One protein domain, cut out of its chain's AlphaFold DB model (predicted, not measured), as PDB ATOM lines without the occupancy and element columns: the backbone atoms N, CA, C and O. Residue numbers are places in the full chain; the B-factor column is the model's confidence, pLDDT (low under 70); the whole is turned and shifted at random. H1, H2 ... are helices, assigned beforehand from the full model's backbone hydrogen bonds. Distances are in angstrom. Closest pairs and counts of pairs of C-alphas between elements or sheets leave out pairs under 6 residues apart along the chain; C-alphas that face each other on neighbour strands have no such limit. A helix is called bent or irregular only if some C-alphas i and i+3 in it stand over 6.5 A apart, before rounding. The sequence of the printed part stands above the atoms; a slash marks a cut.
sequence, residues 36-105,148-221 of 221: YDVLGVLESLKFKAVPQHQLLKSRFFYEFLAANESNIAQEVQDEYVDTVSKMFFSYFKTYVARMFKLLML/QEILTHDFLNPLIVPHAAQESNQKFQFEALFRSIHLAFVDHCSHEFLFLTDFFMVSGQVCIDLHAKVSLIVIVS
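Overview. This is residues 36 to 105 and 148 to 221 of the 221 residues of the protein "Vacuolar protein sorting-associated protein 52 homolog" of Nippostrongylus brasiliensis (UniProt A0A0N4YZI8). Two long helices, H3 and H7, lie side by side and run opposite ways along the length of an elongated body, and H8 folds back from H7 and crosses both at a slant. H1 runs loosely along the same length and meets H7 near its own last residues; H2 makes the turn from H1 into H3 at one end of the body, while the small helices H4, H5 and H6 lie toward the other end. The printed part has 144 residues with eight named helices, H1 to H8 in order along the chain, and no named strand; the class is all helix. It is only just loose, close to compact, with a radius of gyration of the C-alphas of 17.8 A, and spans 58 by 33 by 27 A.

Arrangement. H3, residues 70 to 100, and H7, residues 174 to 199, are the hubs, touching four other helices each. They touch at a shallow tilt of 15 degrees, opposite ways, closest at the C-alphas of Met 99 and Leu 177, 6.3 A apart. With H8, residues 204 to 220, they form an up and down bundle, each helix running against the one before it. H8 touches H3 at a steep tilt of 40 degrees, closest at the C-alphas of Ser 85 and Val 214, 5.0 A apart. H7 and H8 are a helical hairpin at a tilt of 37 degrees, only just steep, with the C-alphas of Phe 193 and His 211 closest at 6.0 A. H1, residues 36 to 57, touches H7 with residues 52 to 56 alone; the closest C-alphas, of Leu 56 and Phe 199, are 5.8 A apart. H2, residues 59 to 68, forms a helical hairpin with H3, the C-alphas of Ala 66 and Ala 73 closest at 5.2 A. H6, residues 162 to 167, only just touches H3, with 3 pairs of C-alphas within 8 A, the closest those of Met 99 and Pro 162, 5.9 A. H4, residues 148 to 151, only just touches H7, also with 3 pairs, the closest Ile 150 and Ala 176 at 6.8 A. H5, residues 153 to 156, is close to H7 but not clearly touching: the C-alphas of Phe 155 and Arg 179 are 7.4 A apart. H1 and H8 are apart. Every O i to N i+4 pair is within hydrogen-bond range in H2, H3, H6 and H7, against 16 of 18 in H1 and 11 of 13 in H8; H4 and H5 are too short for such a pair.

Along the chain. H3 is 44.4 A long, from C-alpha 70 at (34.447, 41.561, 48.897) to C-alpha 100 at (24.365, 1.383, 32.888). H7 measures 37.3 A, H1 29.6 A and H8 23.7 A, the last ending at C-alpha 220 at (32.642, 12.034, 46.344). H1 has a kink of 29 degrees near residue 44, and H8 one of 41 degrees near residue 214. H5 is irregular, with C-alphas 153 and 156 7.3 A apart.

Size, cuts and confidence. The C-alphas of Asn 68 and Leu 105, the two farthest apart, are 58.6 A apart. Residues 106 to 147 are not printed, and C-alphas 105 and 148 are 18.7 A apart across the cut. Of the links printed whole, none is long. Mean pLDDT of the printed part is 81.8, with residues 36 to 50 and 216 to 221 under 70.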
ATOM      1  N   TYR A  36      11.961  16.071  21.542       51.53
ATOM      2  CA  TYR A  36      12.116  15.855  22.993       51.53
ATOM      3  C   TYR A  36      13.533  15.384  23.360       51.53
ATOM      4  O   TYR A  36      14.052  15.707  24.429       51.53
ATOM      5  N   ASP A  37      14.191  14.674  22.445       48.25
ATOM      6  CA  ASP A  37      15.516  14.092  22.674       48.25
ATOM      7  C   ASP A  37      16.647  15.086  22.424       48.25
ATOM      8  O   ASP A  37      17.597  15.157  23.211       48.25
ATOM      9  N   VAL A  38      16.515  15.916  21.380       43.16
ATOM     10  CA  VAL A  38      17.358  17.105  21.244       43.16
ATOM     11  C   VAL A  38      16.974  18.114  22.323       43.16
ATOM     12  O   VAL A  38      17.880  18.774  22.797       43.16
ATOM     13  N   LEU A  39      15.720  18.183  22.807       44.69
ATOM     14  CA  LEU A  39      15.315  19.053  23.922       44.69
ATOM     15  C   LEU A  39      16.155  18.786  25.159       44.69
ATOM     16  O   LEU A  39      16.591  19.739  25.761       44.69
ATOM     17  N   GLY A  40      16.443  17.535  25.529       49.62
ATOM     18  CA  GLY A  40      17.253  17.260  26.722       49.62
ATOM     19  C   GLY A  40      18.699  17.752  26.591       49.62
ATOM     20  O   GLY A  40      19.266  18.284  27.547       49.62
ATOM     21  N   VAL A  41      19.294  17.618  25.401       45.75
ATOM     22  CA  VAL A  41      20.646  18.123  25.108       45.75
ATOM     23  C   VAL A  41      20.630  19.640  24.938       45.75
ATOM     24  O   VAL A  41      21.469  20.299  25.529       45.75
ATOM     25  N   LEU A  42      19.662  20.200  24.209       42.00
ATOM     26  CA  LEU A  42      19.421  21.633  24.028       42.00
ATOM     27  C   LEU A  42      19.079  22.304  25.344       42.00
ATOM     28  O   LEU A  42      19.570  23.388  25.566       42.00
ATOM     29  N   GLU A  43      18.268  21.711  26.208       49.72
ATOM     30  CA  GLU A  43      17.947  22.207  27.545       49.72
ATOM     31  C   GLU A  43      19.164  22.093  28.436       49.72
ATOM     32  O   GLU A  43      19.441  23.053  29.128       49.72
ATOM     33  N   SER A  44      19.950  21.016  28.381       48.38
ATOM     34  CA  SER A  44      21.214  20.958  29.134       48.38
ATOM     35  C   SER A  44      22.202  22.024  28.642       48.38
ATOM     36  O   SER A  44      22.796  22.741  29.446       48.38
ATOM     37  N   LEU A  45      22.323  22.200  27.320       48.53
ATOM     38  CA  LEU A  45      23.163  23.226  26.700       48.53
ATOM     39  C   LEU A  45      22.629  24.625  27.001       48.53
ATOM     40  O   LEU A  45      23.404  25.523  27.276       48.53
ATOM     41  N   LYS A  46      21.313  24.830  26.978       49.28
ATOM     42  CA  LYS A  46      20.647  26.118  27.192       49.28
ATOM     43  C   LYS A  46      20.630  26.474  28.672       49.28
ATOM     44  O   LYS A  46      20.869  27.624  29.003       49.28
ATOM     45  N   PHE A  47      20.424  25.512  29.560       55.94
ATOM     46  CA  PHE A  47      20.453  25.687  31.011       55.94
ATOM     47  C   PHE A  47      21.868  25.963  31.522       55.94
ATOM     48  O   PHE A  47      22.018  26.731  32.462       55.94
ATOM     49  N   LYS A  48      22.909  25.417  30.878       58.75
ATOM     50  CA  LYS A  48      24.302  25.760  31.198       58.75
ATOM     51  C   LYS A  48      24.767  27.031  30.478       58.75
ATOM     52  O   LYS A  48      25.192  27.989  31.117       58.75
ATOM     53  N   ALA A  49      24.639  27.080  29.153       57.97
ATOM     54  CA  ALA A  49      25.219  28.140  28.333       57.97
ATOM     55  C   ALA A  49      24.446  29.461  28.388       57.97
ATOM     56  O   ALA A  49      25.079  30.505  28.299       57.97
ATOM     57  N   VAL A  50      23.112  29.477  28.542       59.22
ATOM     58  CA  VAL A  50      22.370  30.754  28.585       59.22
ATOM     59  C   VAL A  50      22.649  31.526  29.876       59.22
ATOM     60  O   VAL A  50      22.986  32.707  29.765       59.22
ATOM     61  N   PRO A  51      22.594  30.915  31.079       70.50
ATOM     62  CA  PRO A  51      22.972  31.608  32.306       70.50
ATOM     63  C   PRO A  51      24.448  32.003  32.325       70.50
ATOM     64  O   PRO A  51      24.741  33.156  32.612       70.50
ATOM     65  N   GLN A  52      25.373  31.110  31.945       78.31
ATOM     66  CA  GLN A  52      26.807  31.431  31.922       78.31
ATOM     67  C   GLN A  52      27.138  32.539  30.904       78.31
ATOM     68  O   GLN A  52      27.859  33.478  31.228       78.31
ATOM     69  N   HIS A  53      26.553  32.517  29.703       76.50
ATOM     70  CA  HIS A  53      26.719  33.602  28.723       76.50
ATOM     71  C   HIS A  53      26.191  34.939  29.242       76.50
ATOM     72  O   HIS A  53      26.806  35.985  29.037       76.50
ATOM     73  N   GLN A  54      25.048  34.919  29.928       76.50
ATOM     74  CA  GLN A  54      24.495  36.127  30.526       76.50
ATOM     75  C   GLN A  54      25.365  36.631  31.685       76.50
ATOM     76  O   GLN A  54      25.594  37.836  31.777       76.50
ATOM     77  N   LEU A  55      25.904  35.720  32.504       83.00
ATOM     78  CA  LEU A  55      26.846  36.040  33.572       83.00
ATOM     79  C   LEU A  55      28.104  36.704  33.008       83.00
ATOM     80  O   LEU A  55      28.452  37.793  33.455       83.00
ATOM     81  N   LEU A  56      28.710  36.146  31.956       84.44
ATOM     82  CA  LEU A  56      29.885  36.740  31.304       84.44
ATOM     83  C   LEU A  56      29.627  38.169  30.808       84.44
ATOM     84  O   LEU A  56      30.467  39.045  31.000       84.44
ATOM     85  N   LYS A  57      28.443  38.458  30.253       83.25
ATOM     86  CA  LYS A  57      28.070  39.840  29.884       83.25
ATOM     87  C   LYS A  57      27.976  40.775  31.086       83.25
ATOM     88  O   LYS A  57      28.235  41.967  30.959       83.25
ATOM     89  N   SER A  58      27.591  40.243  32.241       84.69
ATOM     90  CA  SER A  58      27.527  40.963  33.514       84.69
ATOM     91  C   SER A  58      28.824  40.907  34.332       84.69
ATOM     92  O   SER A  58      28.817  41.371  35.469       84.69
ATOM     93  N   ARG A  59      29.944  40.403  33.781       90.50
ATOM     94  CA  ARG A  59      31.246  40.292  34.475       90.50
ATOM     95  C   ARG A  59      31.682  41.596  35.140       90.50
ATOM     96  O   ARG A  59      32.176  41.570  36.259       90.50
ATOM     97  N   PHE A  60      31.412  42.732  34.497       90.31
ATOM     98  CA  PHE A  60      31.686  44.059  35.056       90.31
ATOM     99  C   PHE A  60      31.063  44.279  36.447       90.31
ATOM    100  O   PHE A  60      31.684  44.885  37.312       90.31
ATOM    101  N   PHE A  61      29.848  43.776  36.692       89.88
ATOM    102  CA  PHE A  61      29.210  43.908  38.003       89.88
ATOM    103  C   PHE A  61      29.922  43.075  39.065       89.88
ATOM    104  O   PHE A  61      30.065  43.535  40.194       89.88
ATOM    105  N   TYR A  62      30.398  41.880  38.705       90.75
ATOM    106  CA  TYR A  62      31.198  41.067  39.614       90.75
ATOM    107  C   TYR A  62      32.534  41.745  39.934       90.75
ATOM    108  O   TYR A  62      32.899  41.846  41.100       90.75
ATOM    109  N   GLU A  63      33.221  42.281  38.923       92.06
ATOM    110  CA  GLU A  63      34.462  43.045  39.097       92.06
ATOM    111  C   GLU A  63      34.257  44.258  40.021       92.06
ATOM    112  O   GLU A  63      35.037  44.484  40.947       92.06
ATOM    113  N   PHE A  64      33.156  44.992  39.837       93.62
ATOM    114  CA  PHE A  64      32.775  46.093  40.720       93.62
ATOM    115  C   PHE A  64      32.526  45.623  42.160       93.62
ATOM    116  O   PHE A  64      33.028  46.243  43.098       93.62
ATOM    117  N   LEU A  65      31.782  44.530  42.354       92.00
ATOM    118  CA  LEU A  65      31.531  43.968  43.683       92.00
ATOM    119  C   LEU A  65      32.829  43.507  44.348       92.00
ATOM    120  O   LEU A  65      33.063  43.837  45.503       92.00
ATOM    121  N   ALA A  66      33.708  42.821  43.619       91.12
ATOM    122  CA  ALA A  66      34.986  42.351  44.142       91.12
ATOM    123  C   ALA A  66      35.895  43.507  44.601       91.12
ATOM    124  O   ALA A  66      36.627  43.357  45.578       91.12
ATOM    125  N   ALA A  67      35.824  44.662  43.930       93.25
ATOM    126  CA  ALA A  67      36.610  45.843  44.277       93.25
ATOM    127  C   ALA A  67      36.041  46.656  45.455       93.25
ATOM    128  O   ALA A  67      36.811  47.303  46.163       93.25
ATOM    129  N   ASN A  68      34.716  46.657  45.651       93.50
ATOM    130  CA  ASN A  68      34.045  47.539  46.619       93.50
ATOM    131  C   ASN A  68      33.483  46.801  47.845       93.50
ATOM    132  O   ASN A  68      33.495  47.357  48.936       93.50
ATOM    133  N   GLU A  69      33.003  45.566  47.682       93.50
ATOM    134  CA  GLU A  69      32.319  44.771  48.710       93.50
ATOM    135  C   GLU A  69      32.691  43.279  48.582       93.50
ATOM    136  O   GLU A  69      31.926  42.449  48.078       93.50
ATOM    137  N   SER A  70      33.885  42.913  49.064       90.75
ATOM    138  CA  SER A  70      34.447  41.561  48.897       90.75
ATOM    139  C   SER A  70      33.597  40.450  49.522       90.75
ATOM    140  O   SER A  70      33.581  39.333  49.013       90.75
ATOM    141  N   ASN A  71      32.858  40.751  50.596       92.25
ATOM    142  CA  ASN A  71      31.976  39.784  51.254       92.25
ATOM    143  C   ASN A  71      30.817  39.363  50.337       92.25
ATOM    144  O   ASN A  71      30.523  38.177  50.218       92.25
ATOM    145  N   ILE A  72      30.203  40.327  49.641       91.75
ATOM    146  CA  ILE A  72      29.096  40.071  48.709       91.75
ATOM    147  C   ILE A  72      29.619  39.332  47.472       91.75
ATOM    148  O   ILE A  72      28.991  38.392  46.990       91.75
ATOM    149  N   ALA A  73      30.799  39.709  46.969       90.50
ATOM    150  CA  ALA A  73      31.432  39.003  45.855       90.50
ATOM    151  C   ALA A  73      31.738  37.531  46.190       90.50
ATOM    152  O   ALA A  73      31.627  36.661  45.321       90.50
ATOM    153  N   GLN A  74      32.098  37.243  47.442       91.25
ATOM    154  CA  GLN A  74      32.326  35.881  47.909       91.25
ATOM    155  C   GLN A  74      31.018  35.090  48.045       91.25
ATOM    156  O   GLN A  74      30.963  33.953  47.587       91.25
ATOM    157  N   GLU A  75      29.947  35.703  48.554       93.25
ATOM    158  CA  GLU A  75      28.614  35.083  48.604       93.25
ATOM    159  C   GLU A  75      28.110  34.698  47.202       93.25
ATOM    160  O   GLU A  75      27.649  33.578  46.989       93.25
ATOM    161  N   VAL A  76      28.286  35.580  46.209       91.06
ATOM    162  CA  VAL A  76      27.950  35.289  44.802       91.06
ATOM    163  C   VAL A  76      28.768  34.115  44.255       91.06
ATOM    164  O   VAL A  76      28.241  33.291  43.508       91.06
ATOM    165  N   GLN A  77      30.055  34.033  44.604       92.38
ATOM    166  CA  GLN A  77      30.913  32.924  44.186       92.38
ATOM    167  C   GLN A  77      30.478  31.599  44.827       92.38
ATOM    168  O   GLN A  77      30.393  30.592  44.124       92.38
ATOM    169  N   ASP A  78      30.182  31.589  46.124       91.19
ATOM    170  CA  ASP A  78      29.760  30.382  46.837       91.19
ATOM    171  C   ASP A  78      28.385  29.885  46.348       91.19
ATOM    172  O   ASP A  78      28.224  28.689  46.090       91.19
ATOM    173  N   GLU A  79      27.427  30.787  46.107       90.75
ATOM    174  CA  GLU A  79      26.111  30.448  45.536       90.75
ATOM    175  C   GLU A  79      26.231  29.890  44.108       90.75
ATOM    176  O   GLU A  79      25.552  28.926  43.734       90.75
ATOM    177  N   TYR A  80      27.133  30.463  43.302       90.94
ATOM    178  CA  TYR A  80      27.442  29.942  41.972       90.94
ATOM    179  C   TYR A  80      27.989  28.512  42.054       90.94
ATOM    180  O   TYR A  80      27.496  27.621  41.355       90.94
ATOM    181  N   VAL A  81      28.980  28.285  42.924       90.12
ATOM    182  CA  VAL A  81      29.588  26.966  43.132       90.12
ATOM    183  C   VAL A  81      28.528  25.953  43.546       90.12
ATOM    184  O   VAL A  81      28.464  24.881  42.946       90.12
ATOM    185  N   ASP A  82      27.670  26.274  44.514       86.94
ATOM    186  CA  ASP A  82      26.605  25.378  44.973       86.94
ATOM    187  C   ASP A  82      25.606  25.040  43.850       86.94
ATOM    188  O   ASP A  82      25.314  23.864  43.592       86.94
ATOM    189  N   THR A  83      25.150  26.054  43.110       86.44
ATOM    190  CA  THR A  83      24.203  25.881  42.000       86.44
ATOM    191  C   THR A  83      24.777  24.993  40.894       86.44
ATOM    192  O   THR A  83      24.127  24.032  40.460       86.44
ATOM    193  N   VAL A  84      26.001  25.275  40.437       84.31
ATOM    194  CA  VAL A  84      26.645  24.503  39.362       84.31
ATOM    195  C   VAL A  84      26.987  23.091  39.827       84.31
ATOM    196  O   VAL A  84      26.758  22.135  39.082       84.31
ATOM    197  N   SER A  85      27.430  22.921  41.073       86.12
ATOM    198  CA  SER A  85      27.710  21.597  41.643       86.12
ATOM    199  C   SER A  85      26.463  20.713  41.660       86.12
ATOM    200  O   SER A  85      26.505  19.563  41.216       86.12
ATOM    201  N   LYS A  86      25.317  21.254  42.098       81.19
ATOM    202  CA  LYS A  86      24.025  20.544  42.078       81.19
ATOM    203  C   LYS A  86      23.577  20.210  40.657       81.19
ATOM    204  O   LYS A  86      23.072  19.110  40.416       81.19
ATOM    205  N   MET A  87      23.780  21.133  39.717       80.75
ATOM    206  CA  MET A  87      23.483  20.919  38.300       80.75
ATOM    207  C   MET A  87      24.314  19.760  37.731       80.75
ATOM    208  O   MET A  87      23.745  18.841  37.135       80.75
ATOM    209  N   PHE A  88      25.632  19.757  37.962       82.00
ATOM    210  CA  PHE A  88      26.525  18.693  37.491       82.00
ATOM    211  C   PHE A  88      26.179  17.355  38.141       82.00
ATOM    212  O   PHE A  88      26.042  16.356  37.434       82.00
ATOM    213  N   PHE A  89      25.961  17.327  39.457       81.25
ATOM    214  CA  PHE A  89      25.569  16.109  40.165       81.25
ATOM    215  C   PHE A  89      24.271  15.518  39.603       81.25
ATOM    216  O   PHE A  89      24.221  14.334  39.268       81.25
ATOM    217  N   SER A  90      23.228  16.337  39.438       80.44
ATOM    218  CA  SER A  90      21.941  15.899  38.883       80.44
ATOM    219  C   SER A  90      22.088  15.330  37.465       80.44
ATOM    220  O   SER A  90      21.553  14.253  37.160       80.44
ATOM    221  N   TYR A  91      22.870  16.014  36.620       81.94
ATOM    222  CA  TYR A  91      23.170  15.577  35.259       81.94
ATOM    223  C   TYR A  91      23.897  14.228  35.251       81.94
ATOM    224  O   TYR A  91      23.392  13.268  34.663       81.94
ATOM    225  N   PHE A  92      25.039  14.120  35.940       83.38
ATOM    226  CA  PHE A  92      25.869  12.915  35.910       83.38
ATOM    227  C   PHE A  92      25.194  11.731  36.587       83.38
ATOM    228  O   PHE A  92      25.189  10.643  36.013       83.38
ATOM    229  N   LYS A  93      24.522  11.931  37.726       82.62
ATOM    230  CA  LYS A  93      23.721  10.884  38.375       82.62
ATOM    231  C   LYS A  93      22.718  10.271  37.400       82.62
ATOM    232  O   LYS A  93      22.599   9.050  37.291       82.62
ATOM    233  N   THR A  94      22.014  11.123  36.658       81.81
ATOM    234  CA  THR A  94      21.024  10.686  35.675       81.81
ATOM    235  C   THR A  94      21.675  10.036  34.453       81.81
ATOM    236  O   THR A  94      21.208   8.993  33.990       81.81
ATOM    237  N   TYR A  95      22.746  10.632  33.930       84.38
ATOM    238  CA  TYR A  95      23.465  10.148  32.755       84.38
ATOM    239  C   TYR A  95      24.070   8.762  33.000       84.38
ATOM    240  O   TYR A  95      23.791   7.831  32.243       84.38
ATOM    241  N   VAL A  96      24.791   8.592  34.111       86.94
ATOM    242  CA  VAL A  96      25.400   7.325  34.536       86.94
ATOM    243  C   VAL A  96      24.331   6.246  34.726       86.94
ATOM    244  O   VAL A  96      24.455   5.151  34.175       86.94
ATOM    245  N   ALA A  97      23.227   6.555  35.415       86.69
ATOM    246  CA  ALA A  97      22.139   5.598  35.612       86.69
ATOM    247  C   ALA A  97      21.513   5.119  34.289       86.69
ATOM    248  O   ALA A  97      21.154   3.948  34.162       86.69
ATOM    249  N   ARG A  98      21.376   6.000  33.287       86.25
ATOM    250  CA  ARG A  98      20.891   5.612  31.950       86.25
ATOM    251  C   ARG A  98      21.946   4.829  31.165       86.25
ATOM    252  O   ARG A  98      21.582   3.856  30.512       86.25
ATOM    253  N   MET A  99      23.221   5.205  31.259       86.75
ATOM    254  CA  MET A  99      24.338   4.490  30.628       86.75
ATOM    255  C   MET A  99      24.395   3.030  31.076       86.75
ATOM    256  O   MET A  99      24.420   2.135  30.237       86.75
ATOM    257  N   PHE A 100      24.305   2.757  32.380       90.50
ATOM    258  CA  PHE A 100      24.365   1.383  32.888       90.50
ATOM    259  C   PHE A 100      23.172   0.502  32.478       90.50
ATOM    260  O   PHE A 100      23.304  -0.719  32.461       90.50
ATOM    261  N   LYS A 101      22.035   1.070  32.047       89.38
ATOM    262  CA  LYS A 101      20.941   0.285  31.430       89.38
ATOM    263  C   LYS A 101      21.305  -0.260  30.043       89.38
ATOM    264  O   LYS A 101      20.686  -1.216  29.565       89.38
ATOM    265  N   LEU A 102      22.297   0.341  29.391       88.00
ATOM    266  CA  LEU A 102      22.827  -0.078  28.094       88.00
ATOM    267  C   LEU A 102      23.997  -1.055  28.233       88.00
ATOM    268  O   LEU A 102      24.497  -1.538  27.218       88.00
ATOM    269  N   LEU A 103      24.418  -1.370  29.463       89.69
ATOM    270  CA  LEU A 103      25.495  -2.316  29.705       89.69
ATOM    271  C   LEU A 103      25.133  -3.681  29.115       89.69
ATOM    272  O   LEU A 103      24.062  -4.242  29.376       89.69
ATOM    273  N   MET A 104      26.048  -4.207  28.312       85.94
ATOM    274  CA  MET A 104      25.999  -5.579  27.858       85.94
ATOM    275  C   MET A 104      26.369  -6.478  29.033       85.94
ATOM    276  O   MET A 104      27.487  -6.440  29.543       85.94
ATOM    277  N   LEU A 105      25.402  -7.262  29.500       75.69
ATOM    278  CA  LEU A 105      25.612  -8.208  30.586       75.69
ATOM    279  C   LEU A 105      26.273  -9.467  30.022       75.69
ATOM    280  O   LEU A 105      25.631 -10.500  29.836       75.69
ATOM    281  N   GLN A 148      40.059  -3.013  22.260       83.81
ATOM    282  CA  GLN A 148      41.254  -2.157  22.271       83.81
ATOM    283  C   GLN A 148      41.094  -0.881  21.421       83.81
ATOM    284  O   GLN A 148      41.783   0.112  21.674       83.81
ATOM    285  N   GLU A 149      40.176  -0.861  20.452       85.69
ATOM    286  CA  GLU A 149      39.916   0.308  19.598       85.69
ATOM    287  C   GLU A 149      39.483   1.529  20.427       85.69
ATOM    288  O   GLU A 149      39.869   2.653  20.109       85.69
ATOM    289  N   ILE A 150      38.828   1.309  21.576       86.12
ATOM    290  CA  ILE A 150      38.415   2.347  22.543       86.12
ATOM    291  C   ILE A 150      39.595   3.137  23.110       86.12
ATOM    292  O   ILE A 150      39.452   4.324  23.405       86.12
ATOM    293  N   LEU A 151      40.764   2.510  23.247       81.19
ATOM    294  CA  LEU A 151      41.974   3.172  23.745       81.19
ATOM    295  C   LEU A 151      42.775   3.863  22.637       81.19
ATOM    296  O   LEU A 151      43.757   4.540  22.928       81.19
ATOM    297  N   THR A 152      42.399   3.658  21.376       84.06
ATOM    298  CA  THR A 152      43.139   4.161  20.219       84.06
ATOM    299  C   THR A 152      42.235   5.053  19.379       84.06
ATOM    300  O   THR A 152      42.102   6.237  19.674       84.06
ATOM    301  N   HIS A 153      41.589   4.496  18.358       78.94
ATOM    302  CA  HIS A 153      40.787   5.239  17.394       78.94
ATOM    303  C   HIS A 153      39.509   5.827  18.008       78.94
ATOM    304  O   HIS A 153      39.165   6.980  17.758       78.94
ATOM    305  N   ASP A 154      38.840   5.070  18.873       82.44
ATOM    306  CA  ASP A 154      37.520   5.439  19.379       82.44
ATOM    307  C   ASP A 154      37.581   6.317  20.633       82.44
ATOM    308  O   ASP A 154      36.544   6.723  21.163       82.44
ATOM    309  N   PHE A 155      38.787   6.660  21.100       81.88
ATOM    310  CA  PHE A 155      38.988   7.402  22.342       81.88
ATOM    311  C   PHE A 155      38.313   8.778  22.338       81.88
ATOM    312  O   PHE A 155      37.833   9.202  23.389       81.88
ATOM    313  N   LEU A 156      38.197   9.442  21.179       80.12
ATOM    314  CA  LEU A 156      37.561  10.762  21.013       80.12
ATOM    315  C   LEU A 156      36.230  10.733  20.238       80.12
ATOM    316  O   LEU A 156      35.695  11.786  19.900       80.12
ATOM    317  N   ASN A 157      35.653   9.554  19.991       81.88
ATOM    318  CA  ASN A 157      34.324   9.448  19.383       81.88
ATOM    319  C   ASN A 157      33.246  10.231  20.162       81.88
ATOM    320  O   ASN A 157      33.356  10.421  21.375       81.88
ATOM    321  N   PRO A 158      32.147  10.650  19.520       81.75
ATOM    322  CA  PRO A 158      31.057  11.313  20.223       81.75
ATOM    323  C   PRO A 158      30.572  10.534  21.454       81.75
ATOM    324  O   PRO A 158      30.658   9.301  21.513       81.75
ATOM    325  N   LEU A 159      30.068  11.267  22.447       84.06
ATOM    326  CA  LEU A 159      29.472  10.673  23.639       84.06
ATOM    327  C   LEU A 159      28.293   9.781  23.250       84.06
ATOM    328  O   LEU A 159      27.503  10.111  22.361       84.06
ATOM    329  N   ILE A 160      28.133   8.672  23.966       84.81
ATOM    330  CA  ILE A 160      26.964   7.816  23.812       84.81
ATOM    331  C   ILE A 160      25.747   8.609  24.283       84.81
ATOM    332  O   ILE A 160      25.690   9.072  25.428       84.81
ATOM    333  N   VAL A 161      24.760   8.738  23.400       86.06
ATOM    334  CA  VAL A 161      23.466   9.356  23.699       86.06
ATOM    335  C   VAL A 161      22.534   8.260  24.228       86.06
ATOM    336  O   VAL A 161      22.099   7.415  23.441       86.06
ATOM    337  N   PRO A 162      22.201   8.239  25.539       82.75
ATOM    338  CA  PRO A 162      21.526   7.095  26.140       82.75
ATOM    339  C   PRO A 162      20.180   6.775  25.490       82.75
ATOM    340  O   PRO A 162      19.824   5.611  25.355       82.75
ATOM    341  N   HIS A 163      19.432   7.807  25.091       77.88
ATOM    342  CA  HIS A 163      18.116   7.630  24.488       77.88
ATOM    343  C   HIS A 163      18.204   7.015  23.085       77.88
ATOM    344  O   HIS A 163      17.600   5.975  22.847       77.88
ATOM    345  N   ALA A 164      19.039   7.575  22.204       80.75
ATOM    346  CA  ALA A 164      19.234   7.062  20.846       80.75
ATOM    347  C   ALA A 164      19.772   5.617  20.836       80.75
ATOM    348  O   ALA A 164      19.329   4.772  20.054       80.75
ATOM    349  N   ALA A 165      20.693   5.305  21.750       83.81
ATOM    350  CA  ALA A 165      21.181   3.945  21.947       83.81
ATOM    351  C   ALA A 165      20.078   2.983  22.423       83.81
ATOM    352  O   ALA A 165      20.023   1.831  21.996       83.81
ATOM    353  N   GLN A 166      19.182   3.449  23.296       82.62
ATOM    354  CA  GLN A 166      18.062   2.647  23.779       82.62
ATOM    355  C   GLN A 166      17.033   2.380  22.670       82.62
ATOM    356  O   GLN A 166      16.563   1.250  22.552       82.62
ATOM    357  N   GLU A 167      16.707   3.378  21.843       80.25
ATOM    358  CA  GLU A 167      15.785   3.220  20.707       80.25
ATOM    359  C   GLU A 167      16.325   2.253  19.646       80.25
ATOM    360  O   GLU A 167      15.577   1.447  19.096       80.25
ATOM    361  N   SER A 168      17.638   2.276  19.411       85.00
ATOM    362  CA  SER A 168      18.322   1.346  18.504       85.00
ATOM    363  C   SER A 168      18.619  -0.028  19.126       85.00
ATOM    364  O   SER A 168      19.231  -0.874  18.475       85.00
ATOM    365  N   ASN A 169      18.185  -0.268  20.371       84.94
ATOM    366  CA  ASN A 169      18.444  -1.482  21.152       84.94
ATOM    367  C   ASN A 169      19.938  -1.869  21.204       84.94
ATOM    368  O   ASN A 169      20.295  -3.050  21.226       84.94
ATOM    369  N   GLN A 170      20.816  -0.864  21.214       86.38
ATOM    370  CA  GLN A 170      22.258  -1.050  21.303       86.38
ATOM    371  C   GLN A 170      22.677  -1.384  22.736       86.38
ATOM    372  O   GLN A 170      22.166  -0.833  23.716       86.38
ATOM    373  N   LYS A 171      23.645  -2.292  22.849       87.75
ATOM    374  CA  LYS A 171      24.311  -2.647  24.103       87.75
ATOM    375  C   LYS A 171      25.803  -2.400  23.963       87.75
ATOM    376  O   LYS A 171      26.367  -2.632  22.897       87.75
ATOM    377  N   PHE A 172      26.425  -1.945  25.042       87.31
ATOM    378  CA  PHE A 172      27.836  -1.573  25.057       87.31
ATOM    379  C   PHE A 172      28.601  -2.351  26.117       87.31
ATOM    380  O   PHE A 172      28.084  -2.624  27.202       87.31
ATOM    381  N   GLN A 173      29.860  -2.652  25.813       87.00
ATOM    382  CA  GLN A 173      30.814  -3.127  26.807       87.00
ATOM    383  C   GLN A 173      31.078  -2.042  27.859       87.00
ATOM    384  O   GLN A 173      30.905  -0.846  27.602       87.00
ATOM    385  N   PHE A 174      31.503  -2.460  29.051       88.00
ATOM    386  CA  PHE A 174      31.711  -1.558  30.184       88.00
ATOM    387  C   PHE A 174      32.642  -0.387  29.848       88.00
ATOM    388  O   PHE A 174      32.323   0.760  30.150       88.00
ATOM    389  N   GLU A 175      33.767  -0.651  29.188       88.25
ATOM    390  CA  GLU A 175      34.771   0.364  28.878       88.25
ATOM    391  C   GLU A 175      34.254   1.450  27.925       88.25
ATOM    392  O   GLU A 175      34.667   2.598  28.055       88.25
ATOM    393  N   ALA A 176      33.303   1.142  27.037       89.44
ATOM    394  CA  ALA A 176      32.681   2.146  26.173       89.44
ATOM    395  C   ALA A 176      31.797   3.106  26.988       89.44
ATOM    396  O   ALA A 176      31.841   4.321  26.782       89.44
ATOM    397  N   LEU A 177      31.042   2.569  27.957       90.81
ATOM    398  CA  LEU A 177      30.255   3.376  28.893       90.81
ATOM    399  C   LEU A 177      31.167   4.225  29.779       90.81
ATOM    400  O   LEU A 177      30.959   5.431  29.901       90.81
ATOM    401  N   PHE A 178      32.194   3.603  30.359       91.25
ATOM    402  CA  PHE A 178      33.178   4.260  31.213       91.25
ATOM    403  C   PHE A 178      33.865   5.416  30.480       91.25
ATOM    404  O   PHE A 178      33.893   6.539  30.979       91.25
ATOM    405  N   ARG A 179      34.330   5.164  29.254       91.62
ATOM    406  CA  ARG A 179      34.935   6.165  28.374       91.62
ATOM    407  C   ARG A 179      33.984   7.333  28.103       91.62
ATOM    408  O   ARG A 179      34.392   8.479  28.248       91.62
ATOM    409  N   SER A 180      32.720   7.062  27.772       88.31
ATOM    410  CA  SER A 180      31.725   8.118  27.536       88.31
ATOM    411  C   SER A 180      31.448   8.954  28.791       88.31
ATOM    412  O   SER A 180      31.383  10.177  28.719       88.31
ATOM    413  N   ILE A 181      31.325   8.321  29.961       88.69
ATOM    414  CA  ILE A 181      31.118   9.023  31.237       88.69
ATOM    415  C   ILE A 181      32.318   9.919  31.563       88.69
ATOM    416  O   ILE A 181      32.134  11.093  31.880       88.69
ATOM    417  N   HIS A 182      33.538   9.390  31.446       89.38
ATOM    418  CA  HIS A 182      34.755  10.143  31.740       89.38
ATOM    419  C   HIS A 182      34.988  11.292  30.766       89.38
ATOM    420  O   HIS A 182      35.341  12.383  31.208       89.38
ATOM    421  N   LEU A 183      34.760  11.081  29.469       85.56
ATOM    422  CA  LEU A 183      34.906  12.146  28.483       85.56
ATOM    423  C   LEU A 183      33.895  13.271  28.738       85.56
ATOM    424  O   LEU A 183      34.282  14.433  28.792       85.56
ATOM    425  N   ALA A 184      32.633  12.927  29.019       84.25
ATOM    426  CA  ALA A 184      31.618  13.911  29.384       84.25
ATOM    427  C   ALA A 184      32.017  14.713  30.634       84.25
ATOM    428  O   ALA A 184      31.821  15.928  30.674       84.25
ATOM    429  N   PHE A 185      32.577  14.046  31.648       86.31
ATOM    430  CA  PHE A 185      33.047  14.688  32.875       86.31
ATOM    431  C   PHE A 185      34.211  15.648  32.616       86.31
ATOM    432  O   PHE A 185      34.143  16.809  33.018       86.31
ATOM    433  N   VAL A 186      35.235  15.200  31.885       86.69
ATOM    434  CA  VAL A 186      36.395  16.025  31.523       86.69
ATOM    435  C   VAL A 186      35.972  17.247  30.709       86.69
ATOM    436  O   VAL A 186      36.423  18.349  31.022       86.69
ATOM    437  N   ASP A 187      35.072  17.092  29.736       83.88
ATOM    438  CA  ASP A 187      34.545  18.217  28.957       83.88
ATOM    439  C   ASP A 187      33.834  19.232  29.864       83.88
ATOM    440  O   ASP A 187      34.076  20.439  29.778       83.88
ATOM    441  N   HIS A 188      32.991  18.760  30.791       83.56
ATOM    442  CA  HIS A 188      32.270  19.638  31.715       83.56
ATOM    443  C   HIS A 188      33.208  20.384  32.659       83.56
ATOM    444  O   HIS A 188      33.048  21.599  32.802       83.56
ATOM    445  N   CYS A 189      34.174  19.686  33.260       86.12
ATOM    446  CA  CYS A 189      35.176  20.286  34.133       86.12
ATOM    447  C   CYS A 189      36.048  21.291  33.377       86.12
ATOM    448  O   CYS A 189      36.284  22.387  33.874       86.12
ATOM    449  N   SER A 190      36.460  20.975  32.148       88.19
ATOM    450  CA  SER A 190      37.285  21.872  31.331       88.19
ATOM    451  C   SER A 190      36.549  23.168  30.993       88.19
ATOM    452  O   SER A 190      37.090  24.258  31.180       88.19
ATOM    453  N   HIS A 191      35.288  23.072  30.561       86.12
ATOM    454  CA  HIS A 191      34.451  24.249  30.316       86.12
ATOM    455  C   HIS A 191      34.246  25.090  31.576       86.12
ATOM    456  O   HIS A 191      34.285  26.317  31.514       86.12
ATOM    457  N   GLU A 192      34.034  24.429  32.710       89.12
ATOM    458  CA  GLU A 192      33.826  25.099  33.984       89.12
ATOM    459  C   GLU A 192      35.082  25.831  34.451       89.12
ATOM    460  O   GLU A 192      35.018  26.994  34.828       89.12
ATOM    461  N   PHE A 193      36.248  25.193  34.350       91.06
ATOM    462  CA  PHE A 193      37.526  25.811  34.682       91.06
ATOM    463  C   PHE A 193      37.771  27.098  33.876       91.06
ATOM    464  O   PHE A 193      38.161  28.123  34.440       91.06
ATOM    465  N   LEU A 194      37.495  27.064  32.567       90.50
ATOM    466  CA  LEU A 194      37.622  28.238  31.699       90.50
ATOM    467  C   LEU A 194      36.633  29.343  32.084       90.50
ATOM    468  O   LEU A 194      37.030  30.505  32.169       90.50
ATOM    469  N   PHE A 195      35.376  28.989  32.362       91.38
ATOM    470  CA  PHE A 195      34.377  29.953  32.818       91.38
ATOM    471  C   PHE A 195      34.796  30.617  34.133       91.38
ATOM    472  O   PHE A 195      34.735  31.840  34.242       91.38
ATOM    473  N   LEU A 196      35.238  29.829  35.118       92.69
ATOM    474  CA  LEU A 196      35.654  30.339  36.423       92.69
ATOM    475  C   LEU A 196      36.834  31.307  36.289       92.69
ATOM    476  O   LEU A 196      36.815  32.384  36.881       92.69
ATOM    477  N   THR A 197      37.824  30.939  35.473       92.31
ATOM    478  CA  THR A 197      38.991  31.783  35.179       92.31
ATOM    479  C   THR A 197      38.565  33.136  34.602       92.31
ATOM    480  O   THR A 197      39.075  34.177  35.013       92.31
ATOM    481  N   ASP A 198      37.614  33.134  33.666       92.38
ATOM    482  CA  ASP A 198      37.158  34.349  32.994       92.38
ATOM    483  C   ASP A 198      36.247  35.200  33.896       92.38
ATOM    484  O   ASP A 198      36.589  36.333  34.252       92.38
ATOM    485  N   PHE A 199      35.113  34.642  34.331       92.38
ATOM    486  CA  PHE A 199      34.079  35.372  35.066       92.38
ATOM    487  C   PHE A 199      34.555  35.847  36.444       92.38
ATOM    488  O   PHE A 199      34.351  37.012  36.780       92.38
ATOM    489  N   PHE A 200      35.224  34.982  37.216       93.38
ATOM    490  CA  PHE A 200      35.711  35.324  38.559       93.38
ATOM    491  C   PHE A 200      37.112  35.944  38.560       93.38
ATOM    492  O   PHE A 200      37.597  36.331  39.620       93.38
ATOM    493  N   MET A 201      37.761  36.067  37.396       93.62
ATOM    494  CA  MET A 201      39.080  36.702  37.249       93.62
ATOM    495  C   MET A 201      40.175  36.034  38.104       93.62
ATOM    496  O   MET A 201      41.150  36.675  38.502       93.62
ATOM    497  N   VAL A 202      40.015  34.743  38.405       92.44
ATOM    498  CA  VAL A 202      40.940  33.959  39.234       92.44
ATOM    499  C   VAL A 202      41.959  33.220  38.372       92.44
ATOM    500  O   VAL A 202      41.680  32.831  37.244       92.44
ATOM    501  N   SER A 203      43.159  32.986  38.907       93.06
ATOM    502  CA  SER A 203      44.205  32.219  38.220       93.06
ATOM    503  C   SER A 203      45.086  31.449  39.207       93.06
ATOM    504  O   SER A 203      45.012  31.653  40.423       93.06
ATOM    505  N   GLY A 204      45.902  30.527  38.690       92.94
ATOM    506  CA  GLY A 204      46.814  29.719  39.501       92.94
ATOM    507  C   GLY A 204      46.081  28.854  40.530       92.94
ATOM    508  O   GLY A 204      45.037  28.274  40.231       92.94
ATOM    509  N   GLN A 205      46.622  28.779  41.748       93.62
ATOM    510  CA  GLN A 205      46.099  27.898  42.795       93.62
ATOM    511  C   GLN A 205      44.668  28.250  43.221       93.62
ATOM    512  O   GLN A 205      43.859  27.354  43.417       93.62
ATOM    513  N   VAL A 206      44.317  29.538  43.269       91.81
ATOM    514  CA  VAL A 206      42.970  29.989  43.668       91.81
ATOM    515  C   VAL A 206      41.900  29.460  42.711       91.81
ATOM    516  O   VAL A 206      40.842  29.007  43.143       91.81
ATOM    517  N   CYS A 207      42.186  29.469  41.405       91.94
ATOM    518  CA  CYS A 207      41.280  28.906  40.408       91.94
ATOM    519  C   CYS A 207      41.157  27.384  40.550       91.94
ATOM    520  O   CYS A 207      40.062  26.844  40.409       91.94
ATOM    521  N   ILE A 208      42.265  26.693  40.839       92.56
ATOM    522  CA  ILE A 208      42.269  25.241  41.060       92.56
ATOM    523  C   ILE A 208      41.410  24.893  42.280       92.56
ATOM    524  O   ILE A 208      40.564  24.007  42.189       92.56
ATOM    525  N   ASP A 209      41.571  25.621  43.383       92.31
ATOM    526  CA  ASP A 209      40.815  25.393  44.614       92.31
ATOM    527  C   ASP A 209      39.317  25.663  44.403       92.31
ATOM    528  O   ASP A 209      38.474  24.871  44.827       92.31
ATOM    529  N   LEU A 210      38.968  26.740  43.690       91.12
ATOM    530  CA  LEU A 210      37.579  27.056  43.343       91.12
ATOM    531  C   LEU A 210      36.961  25.989  42.429       91.12
ATOM    532  O   LEU A 210      35.850  25.520  42.673       91.12
ATOM    533  N   HIS A 211      37.696  25.558  41.404       91.62
ATOM    534  CA  HIS A 211      37.255  24.511  40.489       91.62
ATOM    535  C   HIS A 211      37.102  23.150  41.187       91.62
ATOM    536  O   HIS A 211      36.175  22.389  40.886       91.62
ATOM    537  N   ALA A 212      37.973  22.854  42.155       90.25
ATOM    538  CA  ALA A 212      37.878  21.659  42.978       90.25
ATOM    539  C   ALA A 212      36.588  21.653  43.805       90.25
ATOM    540  O   ALA A 212      35.948  20.608  43.880       90.25
ATOM    541  N   LYS A 213      36.144  22.795  44.350       88.19
ATOM    542  CA  LYS A 213      34.853  22.877  45.062       88.19
ATOM    543  C   LYS A 213      33.676  22.467  44.171       88.19
ATOM    544  O   LYS A 213      32.818  21.719  44.629       88.19
ATOM    545  N   VAL A 214      33.676  22.888  42.903       82.81
ATOM    546  CA  VAL A 214      32.628  22.516  41.936       82.81
ATOM    547  C   VAL A 214      32.695  21.028  41.567       82.81
ATOM    548  O   VAL A 214      31.676  20.345  41.467       82.81
ATOM    549  N   SER A 215      33.908  20.502  41.380       75.81
ATOM    550  CA  SER A 215      34.123  19.150  40.842       75.81
ATOM    551  C   SER A 215      34.093  18.038  41.902       75.81
ATOM    552  O   SER A 215      33.671  16.920  41.607       75.81
ATOM    553  N   LEU A 216      34.510  18.317  43.143       66.81
ATOM    554  CA  LEU A 216      34.595  17.325  44.227       66.81
ATOM    555  C   LEU A 216      33.224  16.796  44.654       66.81
ATOM    556  O   LEU A 216      33.104  15.614  44.971       66.81
ATOM    557  N   ILE A 217      32.179  17.628  44.607       59.62
ATOM    558  CA  ILE A 217      30.808  17.209  44.943       59.62
ATOM    559  C   ILE A 217      30.329  16.086  44.011       59.62
ATOM    560  O   ILE A 217      29.596  15.198  44.438       59.62
ATOM    561  N   VAL A 218      30.793  16.076  42.759       54.91
ATOM    562  CA  VAL A 218      30.411  15.070  41.759       54.91
ATOM    563  C   VAL A 218      31.194  13.761  41.918       54.91
ATOM    564  O   VAL A 218      30.685  12.708  41.557       54.91
ATOM    565  N   ILE A 219      32.419  13.811  42.450       57.00
ATOM    566  CA  ILE A 219      33.301  12.636  42.578       57.00
ATOM    567  C   ILE A 219      33.071  11.882  43.901       57.00
ATOM    568  O   ILE A 219      33.264  10.669  43.954       57.00
ATOM    569  N   VAL A 220      32.690  12.586  44.972       47.69
ATOM    570  CA  VAL A 220      32.642  12.034  46.344       47.69
ATOM    571  C   VAL A 220      31.238  11.550  46.758       47.69
ATOM    572  O   VAL A 220      31.115  10.868  47.774       47.69
ATOM    573  N   SER A 221      30.188  11.866  45.988       45.94
ATOM    574  CA  SER A 221      28.780  11.511  46.283       45.94
ATOM    575  C   SER A 221      28.233  10.431  45.356       45.94
ATOM    576  O   SER A 221      27.451   9.585  45.846       45.94
TER     577      SER A 221